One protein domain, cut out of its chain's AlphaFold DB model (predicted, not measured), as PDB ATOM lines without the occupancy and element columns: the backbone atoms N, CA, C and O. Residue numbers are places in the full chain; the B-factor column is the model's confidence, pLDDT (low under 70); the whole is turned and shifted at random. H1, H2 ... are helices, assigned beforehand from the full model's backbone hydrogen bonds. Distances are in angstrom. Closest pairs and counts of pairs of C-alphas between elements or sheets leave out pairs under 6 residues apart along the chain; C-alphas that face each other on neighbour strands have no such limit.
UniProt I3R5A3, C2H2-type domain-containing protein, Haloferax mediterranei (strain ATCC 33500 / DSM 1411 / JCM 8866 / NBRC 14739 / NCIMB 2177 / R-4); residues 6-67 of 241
ATOM      1  N   PHE A   6      -4.161 -12.059  19.112       77.75
ATOM      2  CA  PHE A   6      -3.117 -11.106  19.487       77.75
ATOM      3  C   PHE A   6      -2.272 -11.603  20.658       77.75
ATOM      4  O   PHE A   6      -1.056 -11.416  20.650       77.75
ATOM      5  N   GLU A   7      -2.875 -12.272  21.646       81.62
ATOM      6  CA  GLU A   7      -2.124 -12.876  22.754       81.62
ATOM      7  C   GLU A   7      -1.242 -14.035  22.274       81.62
ATOM      8  O   GLU A   7      -0.128 -14.222  22.776       81.62
ATOM      9  N   LEU A   8      -1.705 -14.784  21.270       78.12
ATOM     10  CA  LEU A   8      -0.972 -15.909  20.691       78.12
ATOM     11  C   LEU A   8       0.271 -15.418  19.928       78.12
ATOM     12  O   LEU A   8       1.386 -15.876  20.194       78.12
ATOM     13  N   ILE A   9       0.104 -14.413  19.063       77.06
ATOM     14  CA  ILE A   9       1.198 -13.774  18.312       77.06
ATOM     15  C   ILE A   9       2.180 -13.082  19.271       77.06
ATOM     16  O   ILE A   9       3.390 -13.306  19.186       77.06
ATOM     17  N   ALA A  10       1.673 -12.306  20.235       83.31
ATOM     18  CA  ALA A  10       2.469 -11.654  21.279       83.31
ATOM     19  C   ALA A  10       3.393 -12.645  21.985       83.31
ATOM     20  O   ALA A  10       4.600 -12.431  22.094       83.31
ATOM     21  N   ARG A  11       2.842 -13.777  22.423       77.25
ATOM     22  CA  ARG A  11       3.602 -14.790  23.152       77.25
ATOM     23  C   ARG A  11       4.607 -15.518  22.263       77.25
ATOM     24  O   ARG A  11       5.706 -15.812  22.730       77.25
ATOM     25  N   PHE A  12       4.259 -15.786  21.006       77.94
ATOM     26  CA  PHE A  12       5.146 -16.475  20.070       77.94
ATOM     27  C   PHE A  12       6.397 -15.644  19.748       77.94
ATOM     28  O   PHE A  12       7.511 -16.176  19.704       77.94
ATOM     29  N   PHE A  13       6.227 -14.329  19.595       79.25
ATOM     30  CA  PHE A  13       7.313 -13.412  19.248       79.25
ATOM     31  C   PHE A  13       7.936 -12.689  20.450       79.25
ATOM     32  O   PHE A  13       8.961 -12.029  20.296       79.25
ATOM     33  N   GLY A  14       7.377 -12.850  21.653       81.81
ATOM     34  CA  GLY A  14       7.850 -12.174  22.865       81.81
ATOM     35  C   GLY A  14       7.556 -10.671  22.861       81.81
ATOM     36  O   GLY A  14       8.369  -9.882  23.339       81.81
ATOM     37  N   ILE A  15       6.421 -10.280  22.290       84.12
ATOM     38  CA  ILE A  15       5.996  -8.893  22.086       84.12
ATOM     39  C   ILE A  15       4.827  -8.589  23.013       84.12
ATOM     40  O   ILE A  15       4.057  -9.474  23.369       84.12
ATOM     41  N   ASP A  16       4.710  -7.335  23.436       83.56
ATOM     42  CA  ASP A  16       3.590  -6.873  24.250       83.56
ATOM     43  C   ASP A  16       2.272  -6.953  23.440       83.56
ATOM     44  O   ASP A  16       2.182  -6.320  22.380       83.56
ATOM     45  N   PRO A  17       1.243  -7.698  23.895       81.56
ATOM     46  CA  PRO A  17      -0.037  -7.794  23.191       81.56
ATOM     47  C   PRO A  17      -0.717  -6.433  23.013       81.56
ATOM     48  O   PRO A  17      -1.354  -6.197  21.986       81.56
ATOM     49  N   ASP A  18      -0.527  -5.496  23.946       83.19
ATOM     50  CA  ASP A  18      -1.088  -4.149  23.817       83.19
ATOM     51  C   ASP A  18      -0.364  -3.320  22.745       83.19
ATOM     52  O   ASP A  18      -0.935  -2.370  22.210       83.19
ATOM     53  N   ALA A  19       0.881  -3.667  22.397       79.75
ATOM     54  CA  ALA A  19       1.577  -3.064  21.263       79.75
ATOM     55  C   ALA A  19       1.041  -3.598  19.927       79.75
ATOM     56  O   ALA A  19       0.883  -2.812  18.997       79.75
ATOM     57  N   LEU A  20       0.695  -4.890  19.851       81.94
ATOM     58  CA  LEU A  20       0.083  -5.483  18.655       81.94
ATOM     59  C   LEU A  20      -1.337  -4.959  18.417       81.94
ATOM     60  O   LEU A  20      -1.691  -4.672  17.281       81.94
ATOM     61  N   ARG A  21      -2.123  -4.737  19.478       82.50
ATOM     62  CA  ARG A  21      -3.464  -4.129  19.366       82.50
ATOM     63  C   ARG A  21      -3.446  -2.693  18.836       82.50
ATOM     64  O   ARG A  21      -4.451  -2.220  18.327       82.50
ATOM     65  N   ARG A  22      -2.317  -1.980  18.932       81.62
ATOM     66  CA  ARG A  22      -2.154  -0.651  18.306       81.62
ATOM     67  C   ARG A  22      -1.876  -0.722  16.805       81.62
ATOM     68  O   ARG A  22      -1.949   0.310  16.152       81.62
ATOM     69  N   LEU A  23      -1.519  -1.902  16.297       75.12
ATOM     70  CA  LEU A  23      -1.343  -2.192  14.872       75.12
ATOM     71  C   LEU A  23      -2.618  -2.784  14.255       75.12
ATOM     72  O   LEU A  23      -2.589  -3.254  13.124       75.12
ATOM     73  N   GLN A  24      -3.717  -2.820  15.010       79.19
ATOM     74  CA  GLN A  24      -5.004  -3.263  14.506       79.19
ATOM     75  C   GLN A  24      -5.556  -2.215  13.532       79.19
ATOM     76  O   GLN A  24      -5.478  -1.017  13.809       79.19
ATOM     77  N   ASP A  25      -6.071  -2.681  12.394       67.50
ATOM     78  CA  ASP A  25      -6.685  -1.821  11.385       67.50
ATOM     79  C   ASP A  25      -7.955  -1.165  11.957       67.50
ATOM     80  O   ASP A  25      -8.666  -1.776  12.763       67.50
ATOM     81  N   ASP A  26      -8.254   0.070  11.549       71.38
ATOM     82  CA  ASP A  26      -9.365   0.867  12.105       71.38
ATOM     83  C   ASP A  26     -10.746   0.212  11.852       71.38
ATOM     84  O   ASP A  26     -11.733   0.568  12.504       71.38
ATOM     85  N   ASP A  27     -10.821  -0.763  10.937       63.78
ATOM     86  CA  ASP A  27     -12.062  -1.344  10.415       63.78
ATOM     87  C   ASP A  27     -12.336  -2.817  10.812       63.78
ATOM     88  O   ASP A  27     -13.343  -3.378  10.362       63.78
ATOM     89  N   GLY A  28     -11.537  -3.478  11.669       62.78
ATOM     90  CA  GLY A  28     -11.819  -4.892  11.979       62.78
ATOM     91  C   GLY A  28     -11.172  -5.530  13.210       62.78
ATOM     92  O   GLY A  28     -10.103  -5.150  13.670       62.78
ATOM     93  N   ASP A  29     -11.818  -6.596  13.705       71.00
ATOM     94  CA  ASP A  29     -11.335  -7.494  14.773       71.00
ATOM     95  C   ASP A  29     -10.129  -8.371  14.349       71.00
ATOM     96  O   ASP A  29      -9.696  -9.244  15.102       71.00
ATOM     97  N   ALA A  30      -9.588  -8.162  13.143       74.06
ATOM     98  CA  ALA A  30      -8.479  -8.930  12.589       74.06
ATOM     99  C   ALA A  30      -7.166  -8.122  12.623       74.06
ATOM    100  O   ALA A  30      -7.181  -6.913  12.385       74.06
ATOM    101  N   PRO A  31      -6.022  -8.765  12.912       74.38
ATOM    102  CA  PRO A  31      -4.720  -8.116  12.823       74.38
ATOM    103  C   PRO A  31      -4.379  -7.744  11.372       74.38
ATOM    104  O   PRO A  31      -4.565  -8.556  10.466       74.38
ATOM    105  N   ASP A  32      -3.808  -6.556  11.161       84.19
ATOM    106  CA  ASP A  32      -3.199  -6.199   9.878       84.19
ATOM    107  C   ASP A  32      -1.914  -7.024   9.682       84.19
ATOM    108  O   ASP A  32      -0.849  -6.735  10.241       84.19
ATOM    109  N   LEU A  33      -2.025  -8.102   8.901       82.31
ATOM    110  CA  LEU A  33      -0.913  -9.007   8.621       82.31
ATOM    111  C   LEU A  33       0.234  -8.321   7.869       82.31
ATOM    112  O   LEU A  33       1.381  -8.745   8.011       82.31
ATOM    113  N   GLU A  34      -0.050  -7.287   7.074       82.75
ATOM    114  CA  GLU A  34       0.967  -6.553   6.322       82.75
ATOM    115  C   GLU A  34       1.789  -5.671   7.273       82.75
ATOM    116  O   GLU A  34       3.024  -5.733   7.273       82.75
ATOM    117  N   ALA A  35       1.118  -4.949   8.176       81.50
ATOM    118  CA  ALA A  35       1.786  -4.192   9.233       81.50
ATOM    119  C   ALA A  35       2.605  -5.099  10.167       81.50
ATOM    120  O   ALA A  35       3.729  -4.746  10.540       81.50
ATOM    121  N   LEU A  36       2.091  -6.284  10.516       79.69
ATOM    122  CA  LEU A  36       2.813  -7.260  11.338       79.69
ATOM    123  C   LEU A  36       4.016  -7.866  10.617       79.69
ATOM    124  O   LEU A  36       5.090  -7.970  11.213       79.69
ATOM    125  N   SER A  37       3.871  -8.227   9.344       85.38
ATOM    126  CA  SER A  37       4.971  -8.720   8.511       85.38
ATOM    127  C   SER A  37       6.117  -7.706   8.470       85.38
ATOM    128  O   SER A  37       7.263  -8.051   8.773       85.38
ATOM    129  N   HIS A  38       5.796  -6.433   8.218       84.38
ATOM    130  CA  HIS A  38       6.777  -5.352   8.195       84.38
ATOM    131  C   HIS A  38       7.385  -5.067   9.580       84.38
ATOM    132  O   HIS A  38       8.590  -4.842   9.689       84.38
ATOM    133  N   PHE A  39       6.584  -5.082  10.653       81.00
ATOM    134  CA  PHE A  39       7.064  -4.814  12.015       81.00
ATOM    135  C   PHE A  39       7.989  -5.921  12.545       81.00
ATOM    136  O   PHE A  39       8.957  -5.633  13.249       81.00
ATOM    137  N   LEU A  40       7.702  -7.179  12.207       80.81
ATOM    138  CA  LEU A  40       8.422  -8.347  12.717       80.81
ATOM    139  C   LEU A  40       9.542  -8.832  11.792       80.81
ATOM    140  O   LEU A  40      10.375  -9.632  12.223       80.81
ATOM    141  N   GLY A  41       9.562  -8.379  10.535       83.75
ATOM    142  CA  GLY A  41      10.451  -8.914   9.504       83.75
ATOM    143  C   GLY A  41      10.137 -10.374   9.172       83.75
ATOM    144  O   GLY A  41      11.050 -11.164   8.938       83.75
ATOM    145  N   ILE A  42       8.857 -10.751   9.222       82.31
ATOM    146  CA  ILE A  42       8.386 -12.123   8.993       82.31
ATOM    147  C   ILE A  42       7.624 -12.161   7.682       82.31
ATOM    148  O   ILE A  42       6.848 -11.254   7.392       82.31
ATOM    149  N   ASP A  43       7.839 -13.216   6.902       85.75
ATOM    150  CA  ASP A  43       7.106 -13.440   5.662       85.75
ATOM    151  C   ASP A  43       5.590 -13.482   5.909       85.75
ATOM    152  O   ASP A  43       5.109 -14.133   6.841       85.75
ATOM    153  N   GLN A  44       4.838 -12.771   5.069       83.75
ATOM    154  CA  GLN A  44       3.389 -12.641   5.209       83.75
ATOM    155  C   GLN A  44       2.681 -13.999   5.090       83.75
ATOM    156  O   GLN A  44       1.697 -14.226   5.792       83.75
ATOM    157  N   GLY A  45       3.211 -14.926   4.283       82.12
ATOM    158  CA  GLY A  45       2.659 -16.271   4.122       82.12
ATOM    159  C   GLY A  45       2.679 -17.067   5.424       82.12
ATOM    160  O   GLY A  45       1.689 -17.700   5.772       82.12
ATOM    161  N   VAL A  46       3.750 -16.943   6.216       79.88
ATOM    162  CA  VAL A  46       3.846 -17.601   7.532       79.88
ATOM    163  C   VAL A  46       2.782 -17.076   8.499       79.88
ATOM    164  O   VAL A  46       2.218 -17.841   9.280       79.88
ATOM    165  N   LEU A  47       2.494 -15.772   8.465       80.38
ATOM    166  CA  LEU A  47       1.451 -15.178   9.303       80.38
ATOM    167  C   LEU A  47       0.046 -15.605   8.849       80.38
ATOM    168  O   LEU A  47      -0.801 -15.884   9.697       80.38
ATOM    169  N   SER A  48      -0.181 -15.724   7.538       81.69
ATOM    170  CA  SER A  48      -1.427 -16.258   6.979       81.69
ATOM    171  C   SER A  48      -1.660 -17.722   7.360       81.69
ATOM    172  O   SER A  48      -2.768 -18.064   7.765       81.69
ATOM    173  N   ASP A  49      -0.623 -18.562   7.329       80.38
ATOM    174  CA  ASP A  49      -0.721 -19.968   7.740       80.38
ATOM    175  C   ASP A  49      -1.106 -20.095   9.225       80.38
ATOM    176  O   ASP A  49      -1.944 -20.918   9.595       80.38
ATOM    177  N   ILE A  50      -0.535 -19.252  10.096       78.50
ATOM    178  CA  ILE A  50      -0.878 -19.220  11.530       78.50
ATOM    179  C   ILE A  50      -2.329 -18.770  11.736       78.50
ATOM    180  O   ILE A  50      -3.027 -19.332  12.585       78.50
ATOM    181  N   GLN A  51      -2.797 -17.786  10.965       79.06
ATOM    182  CA  GLN A  51      -4.184 -17.336  11.032       79.06
ATOM    183  C   GLN A  51      -5.153 -18.432  10.564       79.06
ATOM    184  O   GLN A  51      -6.122 -18.708  11.271       79.06
ATOM    185  N   GLU A  52      -4.868 -19.120   9.454       81.62
ATOM    186  CA  GLU A  52      -5.700 -20.233   8.971       81.62
ATOM    187  C   GLU A  52      -5.765 -21.373  10.002       81.62
ATOM    188  O   GLU A  52      -6.822 -21.971  10.224       81.62
ATOM    189  N   LEU A  53      -4.654 -21.651  10.692       75.81
ATOM    190  CA  LEU A  53      -4.629 -22.610  11.798       75.81
ATOM    191  C   LEU A  53      -5.493 -22.161  12.984       75.81
ATOM    192  O   LEU A  53      -6.061 -23.013  13.663       75.81
ATOM    193  N   SER A  54      -5.631 -20.853  13.216       71.44
ATOM    194  CA  SER A  54      -6.455 -20.312  14.303       71.44
ATOM    195  C   SER A  54      -7.954 -20.314  14.053       71.44
ATOM    196  O   SER A  54      -8.727 -20.403  15.005       71.44
ATOM    197  N   GLU A  55      -8.366 -20.294  12.789       76.44
ATOM    198  CA  GLU A  55      -9.775 -20.374  12.400       76.44
ATOM    199  C   GLU A  55     -10.314 -21.814  12.440       76.44
ATOM    200  O   GLU A  55     -11.525 -22.038  12.392       76.44
ATOM    201  N   ARG A  56      -9.431 -22.813  12.555       78.50
ATOM    202  CA  ARG A  56      -9.810 -24.220  12.702       78.50
ATOM    203  C   ARG A  56     -10.018 -24.561  14.180       78.50
ATOM    204  O   ARG A  56      -9.062 -24.782  14.916       78.50
ATOM    205  N   ASP A  57     -11.282 -24.700  14.580       63.38
ATOM    206  CA  ASP A  57     -11.702 -25.048  15.952       63.38
ATOM    207  C   ASP A  57     -11.117 -26.378  16.493       63.38
ATOM    208  O   ASP A  57     -11.097 -26.591  17.706       63.38
ATOM    209  N   ASP A  58     -10.617 -27.258  15.618       65.88
ATOM    210  CA  ASP A  58     -10.124 -28.602  15.963       65.88
ATOM    211  C   ASP A  58      -8.586 -28.710  16.057       65.88
ATOM    212  O   ASP A  58      -8.043 -29.814  16.152       65.88
ATOM    213  N   VAL A  59      -7.847 -27.596  15.998       59.97
ATOM    214  CA  VAL A  59      -6.378 -27.641  16.080       59.97
ATOM    215  C   VAL A  59      -5.935 -27.794  17.536       59.97
ATOM    216  O   VAL A  59      -5.985 -26.856  18.332       59.97
ATOM    217  N   GLU A  60      -5.448 -28.988  17.889       57.78
ATOM    218  CA  GLU A  60      -4.680 -29.210  19.119       57.78
ATOM    219  C   GLU A  60      -3.333 -28.477  19.009       57.78
ATOM    220  O   GLU A  60      -2.340 -29.006  18.508       57.78
ATOM    221  N   TRP A  61      -3.305 -27.226  19.469       61.38
ATOM    222  CA  TRP A  61      -2.121 -26.361  19.459       61.38
ATOM    223  C   TRP A  61      -0.905 -26.967  20.173       61.38
ATOM    224  O   TRP A  61       0.231 -26.716  19.758       61.38
ATOM    225  N   ASP A  62      -1.141 -27.821  21.176       48.44
ATOM    226  CA  ASP A  62      -0.107 -28.593  21.876       48.44
ATOM    227  C   ASP A  62       0.731 -29.434  20.895       48.44
ATOM    228  O   ASP A  62       1.947 -29.558  21.047       48.44
ATOM    229  N   ALA A  63       0.102 -29.973  19.842       48.81
ATOM    230  CA  ALA A  63       0.761 -30.822  18.853       48.81
ATOM    231  C   ALA A  63       1.568 -30.030  17.813       48.81
ATOM    232  O   ALA A  63       2.526 -30.563  17.249       48.81
ATOM    233  N   VAL A  64       1.195 -28.774  17.547       50.47
ATOM    234  CA  VAL A  64       1.844 -27.948  16.515       50.47
ATOM    235  C   VAL A  64       3.050 -27.195  17.081       50.47
ATOM    236  O   VAL A  64       4.049 -27.035  16.379       50.47
ATOM    237  N   PHE A  65       3.003 -26.778  18.353       51.84
ATOM    238  CA  PHE A  65       4.023 -25.884  18.916       51.84
ATOM    239  C   PHE A  65       4.740 -26.390  20.178       51.84
ATOM    240  O   PHE A  65       5.636 -25.690  20.648       51.84
ATOM    241  N   ASP A  66       4.423 -27.587  20.695       47.75
ATOM    242  CA  ASP A  66       5.036 -28.170  21.913       47.75
ATOM    243  C   ASP A  66       5.056 -27.171  23.095       47.75
ATOM    244  O   ASP A  66       5.990 -27.101  23.899       47.75
ATOM    245  N   VAL A  67       4.020 -26.328  23.157       49.00
ATOM    246  CA  VAL A  67       3.715 -25.437  24.276       49.00
ATOM    247  C   VAL A  67       2.548 -26.082  24.996       49.00
ATOM    248  O   VAL A  67       1.488 -26.199  24.402       49.00
TER     249      VAL A  67
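What this domain is: This is residues 6 to 67 of the 241 residues of the protein "C2H2-type domain-containing protein" of Haloferax mediterranei (strain ATCC 33500 / DSM 1411 / JCM 8866 / NBRC 14739 / NCIMB 2177 / R-4) (UniProt I3R5A3). Two helix corners, H1 with H2 and H3 with H4, stand next to each other, with H1 and H4 nearest the middle; the small helix H5 sits alone at one end, beyond residues 55 to 60, which stick out. The printed part has 62 residues with five named helices, H1 to H5 in order, and no named strand; the class is all helix. It is compact, with a radius of gyration of the C-alphas of 11.8 A and spans of 32 by 23 by 21 A.

Where its parts are: H1, residues 6 to 13, begins at C-alpha 6 (-3.117, -11.106, 19.487) and is 10.7 A long. H2, residues 17 to 23, measures 10.1 A, and H3, residues 33 to 40, 10.2 A. H4, residues 44 to 55, is the longest at 16.9 A. H5, residues 61 to 65, measures 6.2 A and ends at C-alpha 65 (4.023, -25.884, 18.916).

How they stand to each other: H1 and H2 touch, about perpendicular at 75 degrees; their closest C-alphas, Ala 10 and Pro 17, are 5.0 A apart. H2 and H3 are close but not clearly touching, with the closest C-alphas, Leu 23 and Ala 35, at 6.8 A. H4 touches H3 with residues 44 to 48 alone, at a steep tilt of 61 degrees, opposite ways; the closest C-alphas, Ser 37 and Gln 44, are 5.4 A apart. H1 and H4 are near each other, while H1 and H3 are only just apart, at 8.3 A. H5 touches no helix. Every O i to N i+4 pair is within hydrogen-bond range in H1, H3, H4 and H5; in H2 1 of 3 is, beside 3 of 4 O i to N i+3 pairs.

The domain as a whole: The C-alphas farthest apart, Asp 26 and Ala 63, are 33.9 A apart. The printed part has no cut and no long link. Mean pLDDT of the printed part is 74.8; residues 25, 27 to 28 and 57 to 67 are under 70.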